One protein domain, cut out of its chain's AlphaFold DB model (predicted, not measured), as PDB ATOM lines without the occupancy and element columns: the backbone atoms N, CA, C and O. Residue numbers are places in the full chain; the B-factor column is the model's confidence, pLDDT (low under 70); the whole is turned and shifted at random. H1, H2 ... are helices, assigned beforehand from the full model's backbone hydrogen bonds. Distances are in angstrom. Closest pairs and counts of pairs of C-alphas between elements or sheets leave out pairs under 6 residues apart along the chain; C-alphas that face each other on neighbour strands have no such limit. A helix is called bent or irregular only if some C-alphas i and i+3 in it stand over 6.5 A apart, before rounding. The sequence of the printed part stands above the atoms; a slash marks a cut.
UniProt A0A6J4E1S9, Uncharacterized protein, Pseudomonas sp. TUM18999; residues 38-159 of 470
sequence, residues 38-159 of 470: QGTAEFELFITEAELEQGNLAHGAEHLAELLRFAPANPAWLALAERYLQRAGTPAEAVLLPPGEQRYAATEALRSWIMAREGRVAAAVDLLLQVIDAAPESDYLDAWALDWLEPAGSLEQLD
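Overview. This is residues 38 to 159 of the 470 residues of an uncharacterized protein of Pseudomonas sp. TUM18999 (UniProt A0A6J4E1S9). Two small three-helix bundles stand next to each other, H1, H2 and H3 in one and H5, H6 and H7 in the other, and they meet where H2 and H5 cross at nearly a right angle. The short H4 packs between them, on H2, H3 and H5, and the link of residues 97 to 104 loops along the outside from H4 to H5. The printed part has 122 residues with seven named helices, H1 to H7 in order along the chain, and no named strand; the class is all helix. It is compact, with a radius of gyration of the C-alphas of 13.7 A, and spans 40 by 31 by 31 A.

Along the chain. H1, residues 41 to 54, begins with C-alpha 41 at (10.220, -50.499, 18.722) and is 20.0 A long from first to last C-alpha. H2, residues 57 to 70, measures 20.3 A, and H3, residues 75 to 88, 19.9 A. H4 is residues 92 to 96, 5.9 A. H5, residues 105 to 117, begins with C-alpha 105 at (10.116, -36.739, 28.138) and measures 18.5 A. H6, residues 121 to 134, is 19.9 A long. H7, residues 140 to 149, measures 13.9 A and ends with C-alpha 149 at (1.607, -46.566, 45.359); it is irregular, with C-alphas 143 and 146 7.5 A apart.

Arrangement. H1, H2 and H3 form an up-and-down bundle, each helix running against the one before. H1 and H2, a hairpin, touch at a shallow tilt of 20 degrees, with their closest C-alphas, Thr 48 and Gly 60, 4.6 A apart. H2 and H3, also a hairpin, touch at 19 degrees, closest at Leu 68 and Trp 77, 6.9 A between C-alphas. H4 touches H2 at residues 57 to 61 alone; the closest C-alphas, Ala 58 and Leu 96, are 4.3 A apart. H2 and H5 are about perpendicular, at 75 degrees, and touch through residues 106 to 110 of H5 alone, with the C-alphas of Ala 65 and Ala 106 closest at 5.1 A. H5, H6 and H7 form a second up-and-down bundle. The C-alphas of Ser 112 and Ala 124, the closest of the hairpin H5 and H6, are 4.3 A apart. H1 is apart from H4, H5, H6 and H7. Every O i to N i+4 pair is within hydrogen-bond range in H1, H3, H4, H5 and H6, against 9 of 10 in H2 and 4 of 6 in H7.

Size, cuts and confidence. The two C-alphas farthest apart, those of Gln 38 and Glu 156, are 42.3 A apart. The printed part has no cut and no long link. The mean pLDDT of the printed part is 93.7, and residue 101 alone is under 70.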
ATOM      1  N   GLN A  38      14.928 -47.220  11.671       77.31
ATOM      2  CA  GLN A  38      15.054 -46.298  12.803       77.31
ATOM      3  C   GLN A  38      13.680 -45.750  13.219       77.31
ATOM      4  O   GLN A  38      12.813 -45.537  12.369       77.31
ATOM      5  N   GLY A  39      13.488 -45.537  14.524       76.38
ATOM      6  CA  GLY A  39      12.222 -45.055  15.088       76.38
ATOM      7  C   GLY A  39      11.130 -46.124  15.216       76.38
ATOM      8  O   GLY A  39       9.956 -45.780  15.331       76.38
ATOM      9  N   THR A  40      11.494 -47.409  15.181       84.81
ATOM     10  CA  THR A  40      10.587 -48.536  15.460       84.81
ATOM     11  C   THR A  40      10.947 -49.194  16.785       84.81
ATOM     12  O   THR A  40      12.113 -49.195  17.177       84.81
ATOM     13  N   ALA A  41       9.969 -49.797  17.466       89.06
ATOM     14  CA  ALA A  41      10.220 -50.499  18.722       89.06
ATOM     15  C   ALA A  41      11.216 -51.661  18.548       89.06
ATOM     16  O   ALA A  41      12.017 -51.927  19.436       89.06
ATOM     17  N   GLU A  42      11.210 -52.337  17.398       89.19
ATOM     18  CA  GLU A  42      12.155 -53.409  17.084       89.19
ATOM     19  C   GLU A  42      13.590 -52.890  16.958       89.19
ATOM     20  O   GLU A  42      14.524 -53.550  17.415       89.19
ATOM     21  N   PHE A  43      13.768 -51.709  16.356       87.88
ATOM     22  CA  PHE A  43      15.067 -51.043  16.284       87.88
ATOM     23  C   PHE A  43      15.561 -50.645  17.675       87.88
ATOM     24  O   PHE A  43      16.679 -51.008  18.038       87.88
ATOM     25  N   GLU A  44      14.722 -49.967  18.464       92.44
ATOM     26  CA  GLU A  44      15.093 -49.551  19.821       92.44
ATOM     27  C   GLU A  44      15.444 -50.764  20.694       92.44
ATOM     28  O   GLU A  44      16.494 -50.780  21.332       92.44
ATOM     29  N   LEU A  45      14.642 -51.837  20.641       93.69
ATOM     30  CA  LEU A  45      14.903 -53.082  21.368       93.69
ATOM     31  C   LEU A  45      16.251 -53.701  20.990       93.69
ATOM     32  O   LEU A  45      17.018 -54.074  21.876       93.69
ATOM     33  N   PHE A  46      16.551 -53.790  19.691       93.06
ATOM     34  CA  PHE A  46      17.813 -54.349  19.214       93.06
ATOM     35  C   PHE A  46      19.022 -53.563  19.736       93.06
ATOM     36  O   PHE A  46      19.984 -54.167  20.214       93.06
ATOM     37  N   ILE A  47      18.972 -52.226  19.677       93.94
ATOM     38  CA  ILE A  47      20.065 -51.384  20.173       93.94
ATOM     39  C   ILE A  47      20.186 -51.503  21.694       93.94
ATOM     40  O   ILE A  47      21.286 -51.728  22.198       93.94
ATOM     41  N   THR A  48      19.076 -51.437  22.430       94.88
ATOM     42  CA  THR A  48      19.084 -51.617  23.884       94.88
ATOM     43  C   THR A  48      19.698 -52.965  24.287       94.88
ATOM     44  O   THR A  48      20.543 -53.025  25.174       94.88
ATOM     45  N   GLU A  49      19.349 -54.076  23.640       96.00
ATOM     46  CA  GLU A  49      19.951 -55.373  23.979       96.00
ATOM     47  C   GLU A  49      21.455 -55.421  23.663       96.00
ATOM     48  O   GLU A  49      22.247 -55.864  24.502       96.00
ATOM     49  N   ALA A  50      21.863 -54.907  22.500       95.19
ATOM     50  CA  ALA A  50      23.259 -54.897  22.075       95.19
ATOM     51  C   ALA A  50      24.154 -54.033  22.982       95.19
ATOM     52  O   ALA A  50      25.283 -54.425  23.294       95.19
ATOM     53  N   GLU A  51      23.672 -52.868  23.421       95.69
ATOM     54  CA  GLU A  51      24.435 -51.963  24.286       95.69
ATOM     55  C   GLU A  51      24.558 -52.495  25.718       95.69
ATOM     56  O   GLU A  51      25.591 -52.303  26.371       95.69
ATOM     57  N   LEU A  52      23.548 -53.229  26.199       94.75
ATOM     58  CA  LEU A  52      23.615 -53.916  27.488       94.75
ATOM     59  C   LEU A  52      24.720 -54.981  27.511       94.75
ATOM     60  O   LEU A  52      25.434 -55.106  28.510       94.75
ATOM     61  N   GLU A  53      24.874 -55.740  26.423       94.12
ATOM     62  CA  GLU A  53      25.926 -56.755  26.280       94.12
ATOM     63  C   GLU A  53      27.324 -56.134  26.181       94.12
ATOM     64  O   GLU A  53      28.275 -56.642  26.780       94.12
ATOM     65  N   GLN A  54      27.440 -55.012  25.470       93.19
ATOM     66  CA  GLN A  54      28.697 -54.274  25.303       93.19
ATOM     67  C   GLN A  54      29.096 -53.471  26.550       93.19
ATOM     68  O   GLN A  54      30.269 -53.136  26.719       93.19
ATOM     69  N   GLY A  55      28.149 -53.203  27.454       92.19
ATOM     70  CA  GLY A  55      28.377 -52.461  28.694       92.19
ATOM     71  C   GLY A  55      28.275 -50.939  28.554       92.19
ATOM     72  O   GLY A  55      28.615 -50.230  29.501       92.19
ATOM     73  N   ASN A  56      27.777 -50.425  27.427       94.50
ATOM     74  CA  ASN A  56      27.549 -48.994  27.208       94.50
ATOM     75  C   ASN A  56      26.179 -48.582  27.771       94.50
ATOM     76  O   ASN A  56      25.237 -48.256  27.047       94.50
ATOM     77  N   LEU A  57      26.053 -48.634  29.096       94.88
ATOM     78  CA  LEU A  57      24.750 -48.565  29.759       94.88
ATOM     79  C   LEU A  57      24.000 -47.243  29.542       94.88
ATOM     80  O   LEU A  57      22.782 -47.276  29.422       94.88
ATOM     81  N   ALA A  58      24.698 -46.106  29.478       94.75
ATOM     82  CA  ALA A  58      24.055 -44.802  29.295       94.75
ATOM     83  C   ALA A  58      23.382 -44.682  27.917       94.75
ATOM     84  O   ALA A  58      22.190 -44.411  27.828       94.75
ATOM     85  N   HIS A  59      24.123 -44.993  26.849       94.50
ATOM     86  CA  HIS A  59      23.596 -44.974  25.483       94.50
ATOM     87  C   HIS A  59      22.434 -45.962  25.315       94.50
ATOM     88  O   HIS A  59      21.374 -45.623  24.799       94.50
ATOM     89  N   GLY A  60      22.584 -47.180  25.842       96.06
ATOM     90  CA  GLY A  60      21.508 -48.163  25.798       96.06
ATOM     91  C   GLY A  60      20.257 -47.764  26.595       96.06
ATOM     92  O   GLY A  60      19.152 -48.149  26.215       96.06
ATOM     93  N   ALA A  61      20.404 -46.978  27.668       96.31
ATOM     94  CA  ALA A  61      19.281 -46.469  28.454       96.31
ATOM     95  C   ALA A  61      18.488 -45.369  27.725       96.31
ATOM     96  O   ALA A  61      17.278 -45.277  27.924       96.31
ATOM     97  N   GLU A  62      19.125 -44.576  26.858       95.12
ATOM     98  CA  GLU A  62      18.429 -43.617  25.984       95.12
ATOM     99  C   GLU A  62      17.501 -44.352  25.003       95.12
ATOM    100  O   GLU A  62      16.310 -44.050  24.927       95.12
ATOM    101  N   HIS A  63      18.008 -45.402  24.352       96.00
ATOM    102  CA  HIS A  63      17.205 -46.277  23.490       96.00
ATOM    103  C   HIS A  63      16.116 -47.033  24.268       96.00
ATOM    104  O   HIS A  63      14.987 -47.168  23.803       96.00
ATOM    105  N   LEU A  64      16.405 -47.468  25.500       97.50
ATOM    106  CA  LEU A  64      15.406 -48.106  26.364       97.50
ATOM    107  C   LEU A  64      14.261 -47.152  26.721       97.50
ATOM    108  O   LEU A  64      13.107 -47.574  26.815       97.50
ATOM    109  N   ALA A  65      14.568 -45.874  26.936       96.69
ATOM    110  CA  ALA A  65      13.561 -44.861  27.197       96.69
ATOM    111  C   ALA A  65      12.628 -44.683  25.986       96.69
ATOM    112  O   ALA A  65      11.407 -44.692  26.151       96.69
ATOM    113  N   GLU A  66      13.182 -44.601  24.772       95.31
ATOM    114  CA  GLU A  66      12.386 -44.541  23.537       95.31
ATOM    115  C   GLU A  66      11.594 -45.827  23.281       95.31
ATOM    116  O   GLU A  66      10.431 -45.766  22.882       95.31
ATOM    117  N   LEU A  67      12.164 -46.994  23.592       95.81
ATOM    118  CA  LEU A  67      11.459 -48.272  23.531       95.81
ATOM    119  C   LEU A  67      10.218 -48.270  24.435       95.81
ATOM    120  O   LEU A  67       9.113 -48.596  23.996       95.81
ATOM    121  N   LEU A  68      10.381 -47.868  25.699       96.56
ATOM    122  CA  LEU A  68       9.287 -47.822  26.669       96.56
ATOM    123  C   LEU A  68       8.225 -46.779  26.312       96.56
ATOM    124  O   LEU A  68       7.076 -46.960  26.704       96.56
ATOM    125  N   ARG A  69       8.548 -45.752  25.517       94.69
ATOM    126  CA  ARG A  69       7.559 -44.795  24.999       94.69
ATOM    127  C   ARG A  69       6.482 -45.460  24.136       94.69
ATOM    128  O   ARG A  69       5.348 -44.991  24.138       94.69
ATOM    129  N   PHE A  70       6.803 -46.546  23.425       90.62
ATOM    130  CA  PHE A  70       5.831 -47.276  22.598       90.62
ATOM    131  C   PHE A  70       4.840 -48.101  23.422       90.62
ATOM    132  O   PHE A  70       3.671 -48.206  23.057       90.62
ATOM    133  N   ALA A  71       5.304 -48.723  24.506       92.88
ATOM    134  CA  ALA A  71       4.466 -49.536  25.385       92.88
ATOM    135  C   ALA A  71       5.059 -49.575  26.806       92.88
ATOM    136  O   ALA A  71       5.763 -50.530  27.156       92.88
ATOM    137  N   PRO A  72       4.741 -48.581  27.658       96.12
ATOM    138  CA  PRO A  72       5.348 -48.451  28.986       96.12
ATOM    139  C   PRO A  72       5.101 -49.643  29.917       96.12
ATOM    140  O   PRO A  72       5.899 -49.922  30.811       96.12
ATOM    141  N   ALA A  73       3.988 -50.354  29.714       93.75
ATOM    142  CA  ALA A  73       3.586 -51.512  30.507       93.75
ATOM    143  C   ALA A  73       4.101 -52.858  29.953       93.75
ATOM    144  O   ALA A  73       3.694 -53.910  30.445       93.75
ATOM    145  N   ASN A  74       4.947 -52.869  28.911       96.00
ATOM    146  CA  ASN A  74       5.431 -54.117  28.318       96.00
ATOM    147  C   ASN A  74       6.326 -54.888  29.315       96.00
ATOM    148  O   ASN A  74       7.408 -54.409  29.664       96.00
ATOM    149  N   PRO A  75       5.938 -56.105  29.749       95.25
ATOM    150  CA  PRO A  75       6.662 -56.827  30.791       95.25
ATOM    151  C   PRO A  75       8.070 -57.260  30.363       95.25
ATOM    152  O   PRO A  75       8.969 -57.307  31.199       95.25
ATOM    153  N   ALA A  76       8.287 -57.554  29.076       96.56
ATOM    154  CA  ALA A  76       9.601 -57.946  28.574       96.56
ATOM    155  C   ALA A  76      10.577 -56.760  28.587       96.56
ATOM    156  O   ALA A  76      11.729 -56.905  28.992       96.56
ATOM    157  N   TRP A  77      10.104 -55.573  28.205       97.56
ATOM    158  CA  TRP A  77      10.924 -54.359  28.188       97.56
ATOM    159  C   TRP A  77      11.172 -53.813  29.593       97.56
ATOM    160  O   TRP A  77      12.273 -53.359  29.891       97.56
ATOM    161  N   LEU A  78      10.205 -53.948  30.503       97.44
ATOM    162  CA  LEU A  78      10.431 -53.664  31.919       97.44
ATOM    163  C   LEU A  78      11.454 -54.632  32.532       97.44
ATOM    164  O   LEU A  78      12.332 -54.195  33.266       97.44
ATOM    165  N   ALA A  79      11.420 -55.924  32.188       97.56
ATOM    166  CA  ALA A  79      12.457 -56.868  32.614       97.56
ATOM    167  C   ALA A  79      13.847 -56.512  32.047       97.56
ATOM    168  O   ALA A  79      14.861 -56.723  32.715       97.56
ATOM    169  N   LEU A  80      13.909 -55.941  30.840       97.69
ATOM    170  CA  LEU A  80      15.141 -55.385  30.282       97.69
ATOM    171  C   LEU A  80      15.621 -54.167  31.091       97.69
ATOM    172  O   LEU A  80      16.793 -54.120  31.457       97.69
ATOM    173  N   ALA A  81      14.723 -53.256  31.474       97.50
ATOM    174  CA  ALA A  81      15.041 -52.141  32.371       97.50
ATOM    175  C   ALA A  81      15.561 -52.595  33.743       97.50
ATOM    176  O   ALA A  81      16.540 -52.037  34.240       97.50
ATOM    177  N   GLU A  82      15.008 -53.666  34.317       97.31
ATOM    178  CA  GLU A  82      15.541 -54.263  35.552       97.31
ATOM    179  C   GLU A  82      16.981 -54.779  35.375       97.31
ATOM    180  O   GLU A  82      17.814 -54.627  36.269       97.31
ATOM    181  N   ARG A  83      17.322 -55.360  34.215       97.56
ATOM    182  CA  ARG A  83      18.702 -55.802  33.926       97.56
ATOM    183  C   ARG A  83      19.669 -54.620  33.839       97.56
ATOM    184  O   ARG A  83      20.788 -54.720  34.344       97.56
ATOM    185  N   TYR A  84      19.241 -53.508  33.240       97.50
ATOM    186  CA  TYR A  84      20.008 -52.258  33.233       97.50
ATOM    187  C   TYR A  84      20.249 -51.738  34.651       97.50
ATOM    188  O   TYR A  84      21.389 -51.435  35.006       97.50
ATOM    189  N   LEU A  85      19.201 -51.714  35.480       96.06
ATOM    190  CA  LEU A  85      19.276 -51.295  36.878       96.06
ATOM    191  C   LEU A  85      20.282 -52.149  37.671       96.06
ATOM    192  O   LEU A  85      21.163 -51.618  38.348       96.06
ATOM    193  N   GLN A  86      20.210 -53.475  37.524       95.12
ATOM    194  CA  GLN A  86      21.141 -54.412  38.166       95.12
ATOM    195  C   GLN A  86      22.593 -54.195  37.728       95.12
ATOM    196  O   GLN A  86      23.510 -54.345  38.538       95.12
ATOM    197  N   ARG A  87      22.823 -53.858  36.453       95.88
ATOM    198  CA  ARG A  87      24.172 -53.663  35.908       95.88
ATOM    199  C   ARG A  87      24.781 -52.319  36.307       95.88
ATOM    200  O   ARG A  87      25.994 -52.264  36.509       95.88
ATOM    201  N   ALA A  88      23.960 -51.278  36.419       94.81
ATOM    202  CA  ALA A  88      24.375 -49.937  36.820       94.81
ATOM    203  C   ALA A  88      24.722 -49.838  38.315       94.81
ATOM    204  O   ALA A  88      25.648 -49.115  38.680       94.81
ATOM    205  N   GLY A  89      24.011 -50.582  39.171       90.44
ATOM    206  CA  GLY A  89      24.100 -50.418  40.625       90.44
ATOM    207  C   GLY A  89      23.443 -49.116  41.096       90.44
ATOM    208  O   GLY A  89      22.839 -48.401  40.310       90.44
ATOM    209  N   THR A  90      23.543 -48.802  42.389       87.75
ATOM    210  CA  THR A  90      22.893 -47.623  42.993       87.75
ATOM    211  C   THR A  90      23.923 -46.519  43.275       87.75
ATOM    212  O   THR A  90      24.945 -46.822  43.899       87.75
ATOM    213  N   PRO A  91      23.683 -45.245  42.899       87.56
ATOM    214  CA  PRO A  91      22.488 -44.720  42.228       87.56
ATOM    215  C   PRO A  91      22.521 -44.955  40.711       87.56
ATOM    216  O   PRO A  91      23.408 -44.460  40.010       87.56
ATOM    217  N   ALA A  92      21.527 -45.674  40.194       91.44
ATOM    218  CA  ALA A  92      21.481 -46.080  38.795       91.44
ATOM    219  C   ALA A  92      21.236 -44.891  37.865       91.44
ATOM    220  O   ALA A  92      21.761 -44.865  36.755       91.44
ATOM    221  N   GLU A  93      20.494 -43.877  38.324       89.88
ATOM    222  CA  GLU A  93      20.183 -42.685  37.529       89.88
ATOM    223  C   GLU A  93      21.443 -41.963  37.032       89.88
ATOM    224  O   GLU A  93      21.475 -41.510  35.895       89.88
ATOM    225  N   ALA A  94      22.505 -41.914  37.843       88.44
ATOM    226  CA  ALA A  94      23.742 -41.221  37.496       88.44
ATOM    227  C   ALA A  94      24.557 -41.963  36.426       88.44
ATOM    228  O   ALA A  94      25.328 -41.338  35.699       88.44
ATOM    229  N   VAL A  95      24.400 -43.287  36.348       92.00
ATOM    230  CA  VAL A  95      25.103 -44.151  35.392       92.00
ATOM    231  C   VAL A  95      24.305 -44.294  34.101       92.00
ATOM    232  O   VAL A  95      24.877 -44.227  33.018       92.00
ATOM    233  N   LEU A  96      22.993 -44.510  34.217       93.12
ATOM    234  CA  LEU A  96      22.107 -44.771  33.086       93.12
ATOM    235  C   LEU A  96      21.679 -43.490  32.379       93.12
ATOM    236  O   LEU A  96      21.579 -43.469  31.164       93.12
ATOM    237  N   LEU A  97      21.412 -42.423  33.127       93.12
ATOM    238  CA  LEU A  97      20.869 -41.177  32.594       93.12
ATOM    239  C   LEU A  97      21.641 -39.995  33.193       93.12
ATOM    240  O   LEU A  97      21.061 -39.221  33.969       93.12
ATOM    241  N   PRO A  98      22.946 -39.856  32.886       88.75
ATOM    242  CA  PRO A  98      23.771 -38.784  33.430       88.75
ATOM    243  C   PRO A  98      23.186 -37.399  33.093       88.75
ATOM    244  O   PRO A  98      22.464 -37.250  32.104       88.75
ATOM    245  N   PRO A  99      23.464 -36.359  33.903       81.25
ATOM    246  CA  PRO A  99      22.945 -35.019  33.649       81.25
ATOM    247  C   PRO A  99      23.397 -34.499  32.277       81.25
ATOM    248  O   PRO A  99      24.591 -34.312  32.048       81.25
ATOM    249  N   GLY A 100      22.438 -34.257  31.384       78.38
ATOM    250  CA  GLY A 100      22.657 -33.654  30.070       78.38
ATOM    251  C   GLY A 100      22.130 -32.220  29.990       78.38
ATOM    252  O   GLY A 100      21.366 -31.774  30.850       78.38
ATOM    253  N   GLU A 101      22.525 -31.500  28.938       69.69
ATOM    254  CA  GLU A 101      22.010 -30.152  28.640       69.69
ATOM    255  C   GLU A 101      20.548 -30.174  28.166       69.69
ATOM    256  O   GLU A 101      19.801 -29.231  28.424       69.69
ATOM    257  N   GLN A 102      20.128 -31.258  27.505       79.31
ATOM    258  CA  GLN A 102      18.759 -31.460  27.027       79.31
ATOM    259  C   GLN A 102      18.059 -32.537  27.861       79.31
ATOM    260  O   GLN A 102      18.665 -33.542  28.232       79.31
ATOM    261  N   ARG A 103      16.777 -32.313  28.162       85.19
ATOM    262  CA  ARG A 103      15.912 -33.257  28.877       85.19
ATOM    263  C   ARG A 103      14.754 -33.646  27.975       85.19
ATOM    264  O   ARG A 103      14.008 -32.771  27.540       85.19
ATOM    265  N   TYR A 104      14.595 -34.940  27.723       90.88
ATOM    266  CA  TYR A 104      13.514 -35.475  26.897       90.88
ATOM    267  C   TYR A 104      12.487 -36.212  27.758       90.88
ATOM    268  O   TYR A 104      12.841 -36.867  28.741       90.88
ATOM    269  N   ALA A 105      11.212 -36.148  27.369       92.69
ATOM    270  CA  ALA A 105      10.116 -36.739  28.138       92.69
ATOM    271  C   ALA A 105      10.308 -38.247  28.380       92.69
ATOM    272  O   ALA A 105      10.116 -38.703  29.503       92.69
ATOM    273  N   ALA A 106      10.748 -39.009  27.371       94.31
ATOM    274  CA  ALA A 106      11.000 -40.445  27.507       94.31
ATOM    275  C   ALA A 106      12.121 -40.745  28.516       94.31
ATOM    276  O   ALA A 106      11.958 -41.581  29.406       94.31
ATOM    277  N   THR A 107      13.244 -40.024  28.437       95.25
ATOM    278  CA  THR A 107      14.370 -40.201  29.369       95.25
ATOM    279  C   THR A 107      14.007 -39.801  30.798       95.25
ATOM    280  O   THR A 107      14.374 -40.497  31.741       95.25
ATOM    281  N   GLU A 108      13.233 -38.727  30.986       96.50
ATOM    282  CA  GLU A 108      12.757 -38.333  32.318       96.50
ATOM    283  C   GLU A 108      11.698 -39.316  32.855       96.50
ATOM    284  O   GLU A 108      11.672 -39.592  34.054       96.50
ATOM    285  N   ALA A 109      10.891 -39.932  31.980       97.50
ATOM    286  CA  ALA A 109       9.987 -41.018  32.356       97.50
ATOM    287  C   ALA A 109      10.774 -42.221  32.895       97.50
ATOM    288  O   ALA A 109      10.505 -42.679  34.007       97.50
ATOM    289  N   LEU A 110      11.800 -42.688  32.171       97.56
ATOM    290  CA  LEU A 110      12.671 -43.770  32.642       97.56
ATOM    291  C   LEU A 110      13.390 -43.392  33.946       97.56
ATOM    292  O   LEU A 110      13.490 -44.217  34.854       97.56
ATOM    293  N   ARG A 111      13.829 -42.134  34.093       97.19
ATOM    294  CA  ARG A 111      14.423 -41.641  35.343       97.19
ATOM    295  C   ARG A 111      13.439 -41.728  36.512       97.19
ATOM    296  O   ARG A 111      13.820 -42.205  37.578       97.19
ATOM    297  N   SER A 112      12.175 -41.345  36.312       97.50
ATOM    298  CA  SER A 112      11.131 -41.492  37.336       97.50
ATOM    299  C   SER A 112      10.923 -42.960  37.731       97.50
ATOM    300  O   SER A 112      10.848 -43.282  38.917       97.50
ATOM    301  N   TRP A 113      10.943 -43.872  36.755       98.00
ATOM    302  CA  TRP A 113      10.823 -45.306  36.998       98.00
ATOM    303  C   TRP A 113      12.004 -45.859  37.808       98.00
ATOM    304  O   TRP A 113      11.797 -46.597  38.773       98.00
ATOM    305  N   ILE A 114      13.236 -45.440  37.494       97.12
ATOM    306  CA  ILE A 114      14.440 -45.794  38.262       97.12
ATOM    307  C   ILE A 114      14.324 -45.291  39.707       97.12
ATOM    308  O   ILE A 114      14.531 -46.065  40.642       97.12
ATOM    309  N   MET A 115      13.933 -44.028  39.910       96.38
ATOM    310  CA  MET A 115      13.737 -43.461  41.251       96.38
ATOM    311  C   MET A 115      12.726 -44.274  42.070       96.38
ATOM    312  O   MET A 115      12.969 -44.546  43.248       96.38
ATOM    313  N   ALA A 116      11.616 -44.703  41.459       96.44
ATOM    314  CA  ALA A 116      10.622 -45.537  42.130       96.44
ATOM    315  C   ALA A 116      11.207 -46.895  42.547       96.44
ATOM    316  O   ALA A 116      10.972 -47.346  43.670       96.44
ATOM    317  N   ARG A 117      12.013 -47.528  41.682       95.38
ATOM    318  CA  ARG A 117      12.702 -48.794  41.987       95.38
ATOM    319  C   ARG A 117      13.733 -48.680  43.102       95.38
ATOM    320  O   ARG A 117      13.892 -49.620  43.874       95.38
ATOM    321  N   GLU A 118      14.370 -47.526  43.239       94.38
ATOM    322  CA  GLU A 118      15.285 -47.223  44.345       94.38
ATOM    323  C   GLU A 118      14.560 -46.798  45.639       94.38
ATOM    324  O   GLU A 118      15.203 -46.428  46.621       94.38
ATOM    325  N   GLY A 119      13.222 -46.843  45.667       93.56
ATOM    326  CA  GLY A 119      12.408 -46.505  46.837       93.56
ATOM    327  C   GLY A 119      12.153 -45.007  47.023       93.56
ATOM    328  O   GLY A 119      11.557 -44.606  48.020       93.56
ATOM    329  N   ARG A 120      12.550 -44.158  46.069       95.62
ATOM    330  CA  ARG A 120      12.322 -42.702  46.090       95.62
ATOM    331  C   ARG A 120      10.958 -42.355  45.484       95.62
ATOM    332  O   ARG A 120      10.869 -41.559  44.550       95.62
ATOM    333  N   VAL A 121       9.891 -42.952  46.019       97.31
ATOM    334  CA  VAL A 121       8.539 -42.924  45.426       97.31
ATOM    335  C   VAL A 121       7.996 -41.503  45.253       97.31
ATOM    336  O   VAL A 121       7.496 -41.179  44.182       97.31
ATOM    337  N   ALA A 122       8.132 -40.625  46.252       97.56
ATOM    338  CA  ALA A 122       7.624 -39.252  46.150       97.56
ATOM    339  C   ALA A 122       8.296 -38.458  45.011       97.56
ATOM    340  O   ALA A 122       7.613 -37.821  44.213       97.56
ATOM    341  N   ALA A 123       9.626 -38.552  44.885       97.62
ATOM    342  CA  ALA A 123      10.368 -37.895  43.808       97.62
ATOM    343  C   ALA A 123      10.034 -38.491  42.430       97.62
ATOM    344  O   ALA A 123       9.910 -37.756  41.453       97.62
ATOM    345  N   ALA A 124       9.850 -39.813  42.365       98.06
ATOM    346  CA  ALA A 124       9.430 -40.501  41.152       98.06
ATOM    347  C   ALA A 124       8.054 -40.028  40.673       98.06
ATOM    348  O   ALA A 124       7.897 -39.696  39.503       98.06
ATOM    349  N   VAL A 125       7.066 -39.956  41.571       98.50
ATOM    350  CA  VAL A 125       5.721 -39.486  41.218       98.50
ATOM    351  C   VAL A 125       5.752 -38.027  40.778       98.50
ATOM    352  O   VAL A 125       5.132 -37.701  39.773       98.50
ATOM    353  N   ASP A 126       6.487 -37.154  41.470       98.44
ATOM    354  CA  ASP A 126       6.569 -35.746  41.073       98.44
ATOM    355  C   ASP A 126       7.177 -35.574  39.672       98.44
ATOM    356  O   ASP A 126       6.594 -34.891  38.830       98.44
ATOM    357  N   LEU A 127       8.289 -36.263  39.380       97.81
ATOM    358  CA  LEU A 127       8.901 -36.240  38.049       97.81
ATOM    359  C   LEU A 127       7.976 -36.846  36.984       97.81
ATOM    360  O   LEU A 127       7.858 -36.300  35.890       97.81
ATOM    361  N   LEU A 128       7.279 -37.939  37.303       98.31
ATOM    362  CA  LEU A 128       6.307 -38.549  36.400       98.31
ATOM    363  C   LEU A 128       5.167 -37.579  36.065       98.31
ATOM    364  O   LEU A 128       4.777 -37.483  34.906       98.31
ATOM    365  N   LEU A 129       4.655 -36.819  37.036       98.00
ATOM    366  CA  LEU A 129       3.631 -35.807  36.766       98.00
ATOM    367  C   LEU A 129       4.159 -34.676  35.872       98.00
ATOM    368  O   LEU A 129       3.432 -34.243  34.982       98.00
ATOM    369  N   GLN A 130       5.419 -34.255  36.034       97.12
ATOM    370  CA  GLN A 130       6.052 -33.289  35.122       97.12
ATOM    371  C   GLN A 130       6.164 -33.841  33.691       97.12
ATOM    372  O   GLN A 130       5.925 -33.114  32.727       97.12
ATOM    373  N   VAL A 131       6.477 -35.133  33.539       96.81
ATOM    374  CA  VAL A 131       6.477 -35.813  32.233       96.81
ATOM    375  C   VAL A 131       5.079 -35.820  31.620       96.81
ATOM    376  O   VAL A 131       4.946 -35.530  30.436       96.81
ATOM    377  N   ILE A 132       4.038 -36.107  32.405       95.75
ATOM    378  CA  ILE A 132       2.646 -36.106  31.929       95.75
ATOM    379  C   ILE A 132       2.196 -34.699  31.528       95.75
ATOM    380  O   ILE A 132       1.497 -34.550  30.531       95.75
ATOM    381  N   ASP A 133       2.622 -33.664  32.250       93.69
ATOM    382  CA  ASP A 133       2.328 -32.277  31.883       93.69
ATOM    383  C   ASP A 133       3.020 -31.881  30.558       93.69
ATOM    384  O   ASP A 133       2.441 -31.144  29.761       93.69
ATOM    385  N   ALA A 134       4.226 -32.399  30.287       93.88
ATOM    386  CA  ALA A 134       4.959 -32.162  29.038       93.88
ATOM    387  C   ALA A 134       4.505 -33.053  27.863       93.88
ATOM    388  O   ALA A 134       4.615 -32.651  26.706       93.88
ATOM    389  N   ALA A 135       4.005 -34.259  28.144       92.75
ATOM    390  CA  ALA A 135       3.536 -35.239  27.165       92.75
ATOM    391  C   ALA A 135       2.187 -35.856  27.602       92.75
ATOM    392  O   ALA A 135       2.147 -37.015  28.040       92.75
ATOM    393  N   PRO A 136       1.068 -35.111  27.462       89.38
ATOM    394  CA  PRO A 136      -0.240 -35.515  27.987       89.38
ATOM    395  C   PRO A 136      -0.792 -36.814  27.396       89.38
ATOM    396  O   PRO A 136      -1.527 -37.526  28.071       89.38
ATOM    397  N   GLU A 137      -0.414 -37.156  26.166       87.25
ATOM    398  CA  GLU A 137      -0.882 -38.362  25.466       87.25
ATOM    399  C   GLU A 137      -0.121 -39.640  25.869       87.25
ATOM    400  O   GLU A 137      -0.365 -40.708  25.317       87.25
ATOM    401  N   SER A 138       0.834 -39.556  26.800       91.94
ATOM    402  CA  SER A 138       1.606 -40.724  27.239       91.94
ATOM    403  C   SER A 138       0.862 -41.582  28.272       91.94
ATOM    404  O   SER A 138       0.072 -41.083  29.075       91.94
ATOM    405  N   ASP A 139       1.173 -42.882  28.289       92.00
ATOM    406  CA  ASP A 139       0.524 -43.882  29.156       92.00
ATOM    407  C   ASP A 139       1.308 -44.184  30.448       92.00
ATOM    408  O   ASP A 139       0.965 -45.100  31.196       92.00
ATOM    409  N   TYR A 140       2.379 -43.436  30.739       96.31
ATOM    410  CA  TYR A 140       3.289 -43.742  31.852       96.31
ATOM    411  C   TYR A 140       2.595 -43.758  33.222       96.31
ATOM    412  O   TYR A 140       2.859 -44.637  34.044       96.31
ATOM    413  N   LEU A 141       1.682 -42.809  33.466       95.50
ATOM    414  CA  LEU A 141       0.929 -42.735  34.720       95.50
ATOM    415  C   LEU A 141       0.081 -43.989  34.937       95.50
ATOM    416  O   LEU A 141       0.124 -44.593  36.010       95.50
ATOM    417  N   ASP A 142      -0.655 -44.385  33.902       91.75
ATOM    418  CA  ASP A 142      -1.571 -45.522  33.929       91.75
ATOM    419  C   ASP A 142      -0.812 -46.859  33.985       91.75
ATOM    420  O   ASP A 142      -1.293 -47.823  34.584       91.75
ATOM    421  N   ALA A 143       0.390 -46.901  33.405       94.25
ATOM    422  CA  ALA A 143       1.253 -48.073  33.382       94.25
ATOM    423  C   ALA A 143       1.992 -48.328  34.703       94.25
ATOM    424  O   ALA A 143       2.196 -49.489  35.052       94.25
ATOM    425  N   TRP A 144       2.439 -47.284  35.411       97.44
ATOM    426  CA  TRP A 144       3.414 -47.453  36.497       97.44
ATOM    427  C   TRP A 144       2.932 -47.004  37.876       97.44
ATOM    428  O   TRP A 144       3.248 -47.655  38.874       97.44
ATOM    429  N   ALA A 145       2.175 -45.908  37.970       97.31
ATOM    430  CA  ALA A 145       1.977 -45.229  39.253       97.31
ATOM    431  C   ALA A 145       1.181 -46.060  40.272       97.31
ATOM    432  O   ALA A 145       1.481 -46.005  41.465       97.31
ATOM    433  N   LEU A 146       0.207 -46.861  39.820       96.38
ATOM    434  CA  LEU A 146      -0.547 -47.763  40.701       96.38
ATOM    435  C   LEU A 146       0.384 -48.734  41.433       96.38
ATOM    436  O   LEU A 146       0.329 -48.831  42.657       96.38
ATOM    437  N   ASP A 147       1.280 -49.394  40.706       95.56
ATOM    438  CA  ASP A 147       2.168 -50.413  41.271       95.56
ATOM    439  C   ASP A 147       3.197 -49.808  42.243       95.56
ATOM    440  O   ASP A 147       3.660 -50.481  43.163       95.56
ATOM    441  N   TRP A 148       3.533 -48.524  42.082       97.56
ATOM    442  CA  TRP A 148       4.404 -47.797  43.013       97.56
ATOM    443  C   TRP A 148       3.697 -47.430  44.325       97.56
ATOM    444  O   TRP A 148       4.333 -47.391  45.382       97.56
ATOM    445  N   LEU A 149       2.390 -47.158  44.265       97.88
ATOM    446  CA  LEU A 149       1.607 -46.566  45.359       97.88
ATOM    447  C   LEU A 149       0.728 -47.569  46.116       97.88
ATOM    448  O   LEU A 149       0.300 -47.291  47.236       97.88
ATOM    449  N   GLU A 150       0.457 -48.736  45.532       96.19
ATOM    450  CA  GLU A 150      -0.279 -49.819  46.185       96.19
ATOM    451  C   GLU A 150       0.381 -50.408  47.435       96.19
ATOM    452  O   GLU A 150      -0.367 -50.710  48.381       96.19
ATOM    453  N   PRO A 151       1.719 -50.562  47.502       96.12
ATOM    454  CA  PRO A 151       2.385 -50.970  48.729       96.12
ATOM    455  C   PRO A 151       2.046 -50.033  49.898       96.12
ATOM    456  O   PRO A 151       1.959 -48.814  49.754       96.12
ATOM    457  N   ALA A 152       1.825 -50.614  51.077       93.06
ATOM    458  CA  ALA A 152       1.464 -49.849  52.268       93.06
ATOM    459  C   ALA A 152       2.585 -48.872  52.656       93.06
ATOM    460  O   ALA A 152       3.746 -49.271  52.744       93.06
ATOM    461  N   GLY A 153       2.235 -47.611  52.917       91.25
ATOM    462  CA  GLY A 153       3.195 -46.568  53.272       91.25
ATOM    463  C   GLY A 153       3.815 -45.841  52.077       91.25
ATOM    464  O   GLY A 153       4.533 -44.870  52.298       91.25
ATOM    465  N   SER A 154       3.590 -46.277  50.829       95.31
ATOM    466  CA  SER A 154       4.106 -45.575  49.642       95.31
ATOM    467  C   SER A 154       3.363 -44.269  49.384       95.31
ATOM    468  O   SER A 154       3.983 -43.232  49.173       95.31
ATOM    469  N   LEU A 155       2.028 -44.304  49.414       94.88
ATOM    470  CA  LEU A 155       1.197 -43.134  49.139       94.88
ATOM    471  C   LEU A 155       1.338 -42.055  50.221       94.88
ATOM    472  O   LEU A 155       1.310 -40.861  49.932       94.88
ATOM    473  N   GLU A 156       1.542 -42.481  51.463       91.81
ATOM    474  CA  GLU A 156       1.721 -41.623  52.630       91.81
ATOM    475  C   GLU A 156       3.069 -40.878  52.635       91.81
ATOM    476  O   GLU A 156       3.241 -39.947  53.417       91.81
ATOM    477  N   GLN A 157       4.018 -41.254  51.766       93.69
ATOM    478  CA  GLN A 157       5.266 -40.503  51.561       93.69
ATOM    479  C   GLN A 157       5.070 -39.241  50.715       93.69
ATOM    480  O   GLN A 157       5.935 -38.365  50.728       93.69
ATOM    481  N   LEU A 158       3.978 -39.158  49.951       95.25
ATOM    482  CA  LEU A 158       3.652 -37.979  49.156       95.25
ATOM    483  C   LEU A 158       3.029 -36.932  50.083       95.25
ATOM    484  O   LEU A 158       2.152 -37.257  50.883       95.25
ATOM    485  N   ASP A 159       3.457 -35.677  49.958       93.25
ATOM    486  CA  ASP A 159       2.798 -34.574  50.655       93.25
ATOM    487  C   ASP A 159       1.388 -34.302  50.088       93.25
ATOM    488  O   ASP A 159       0.990 -34.830  49.047       93.25
TER     489      ASP A 159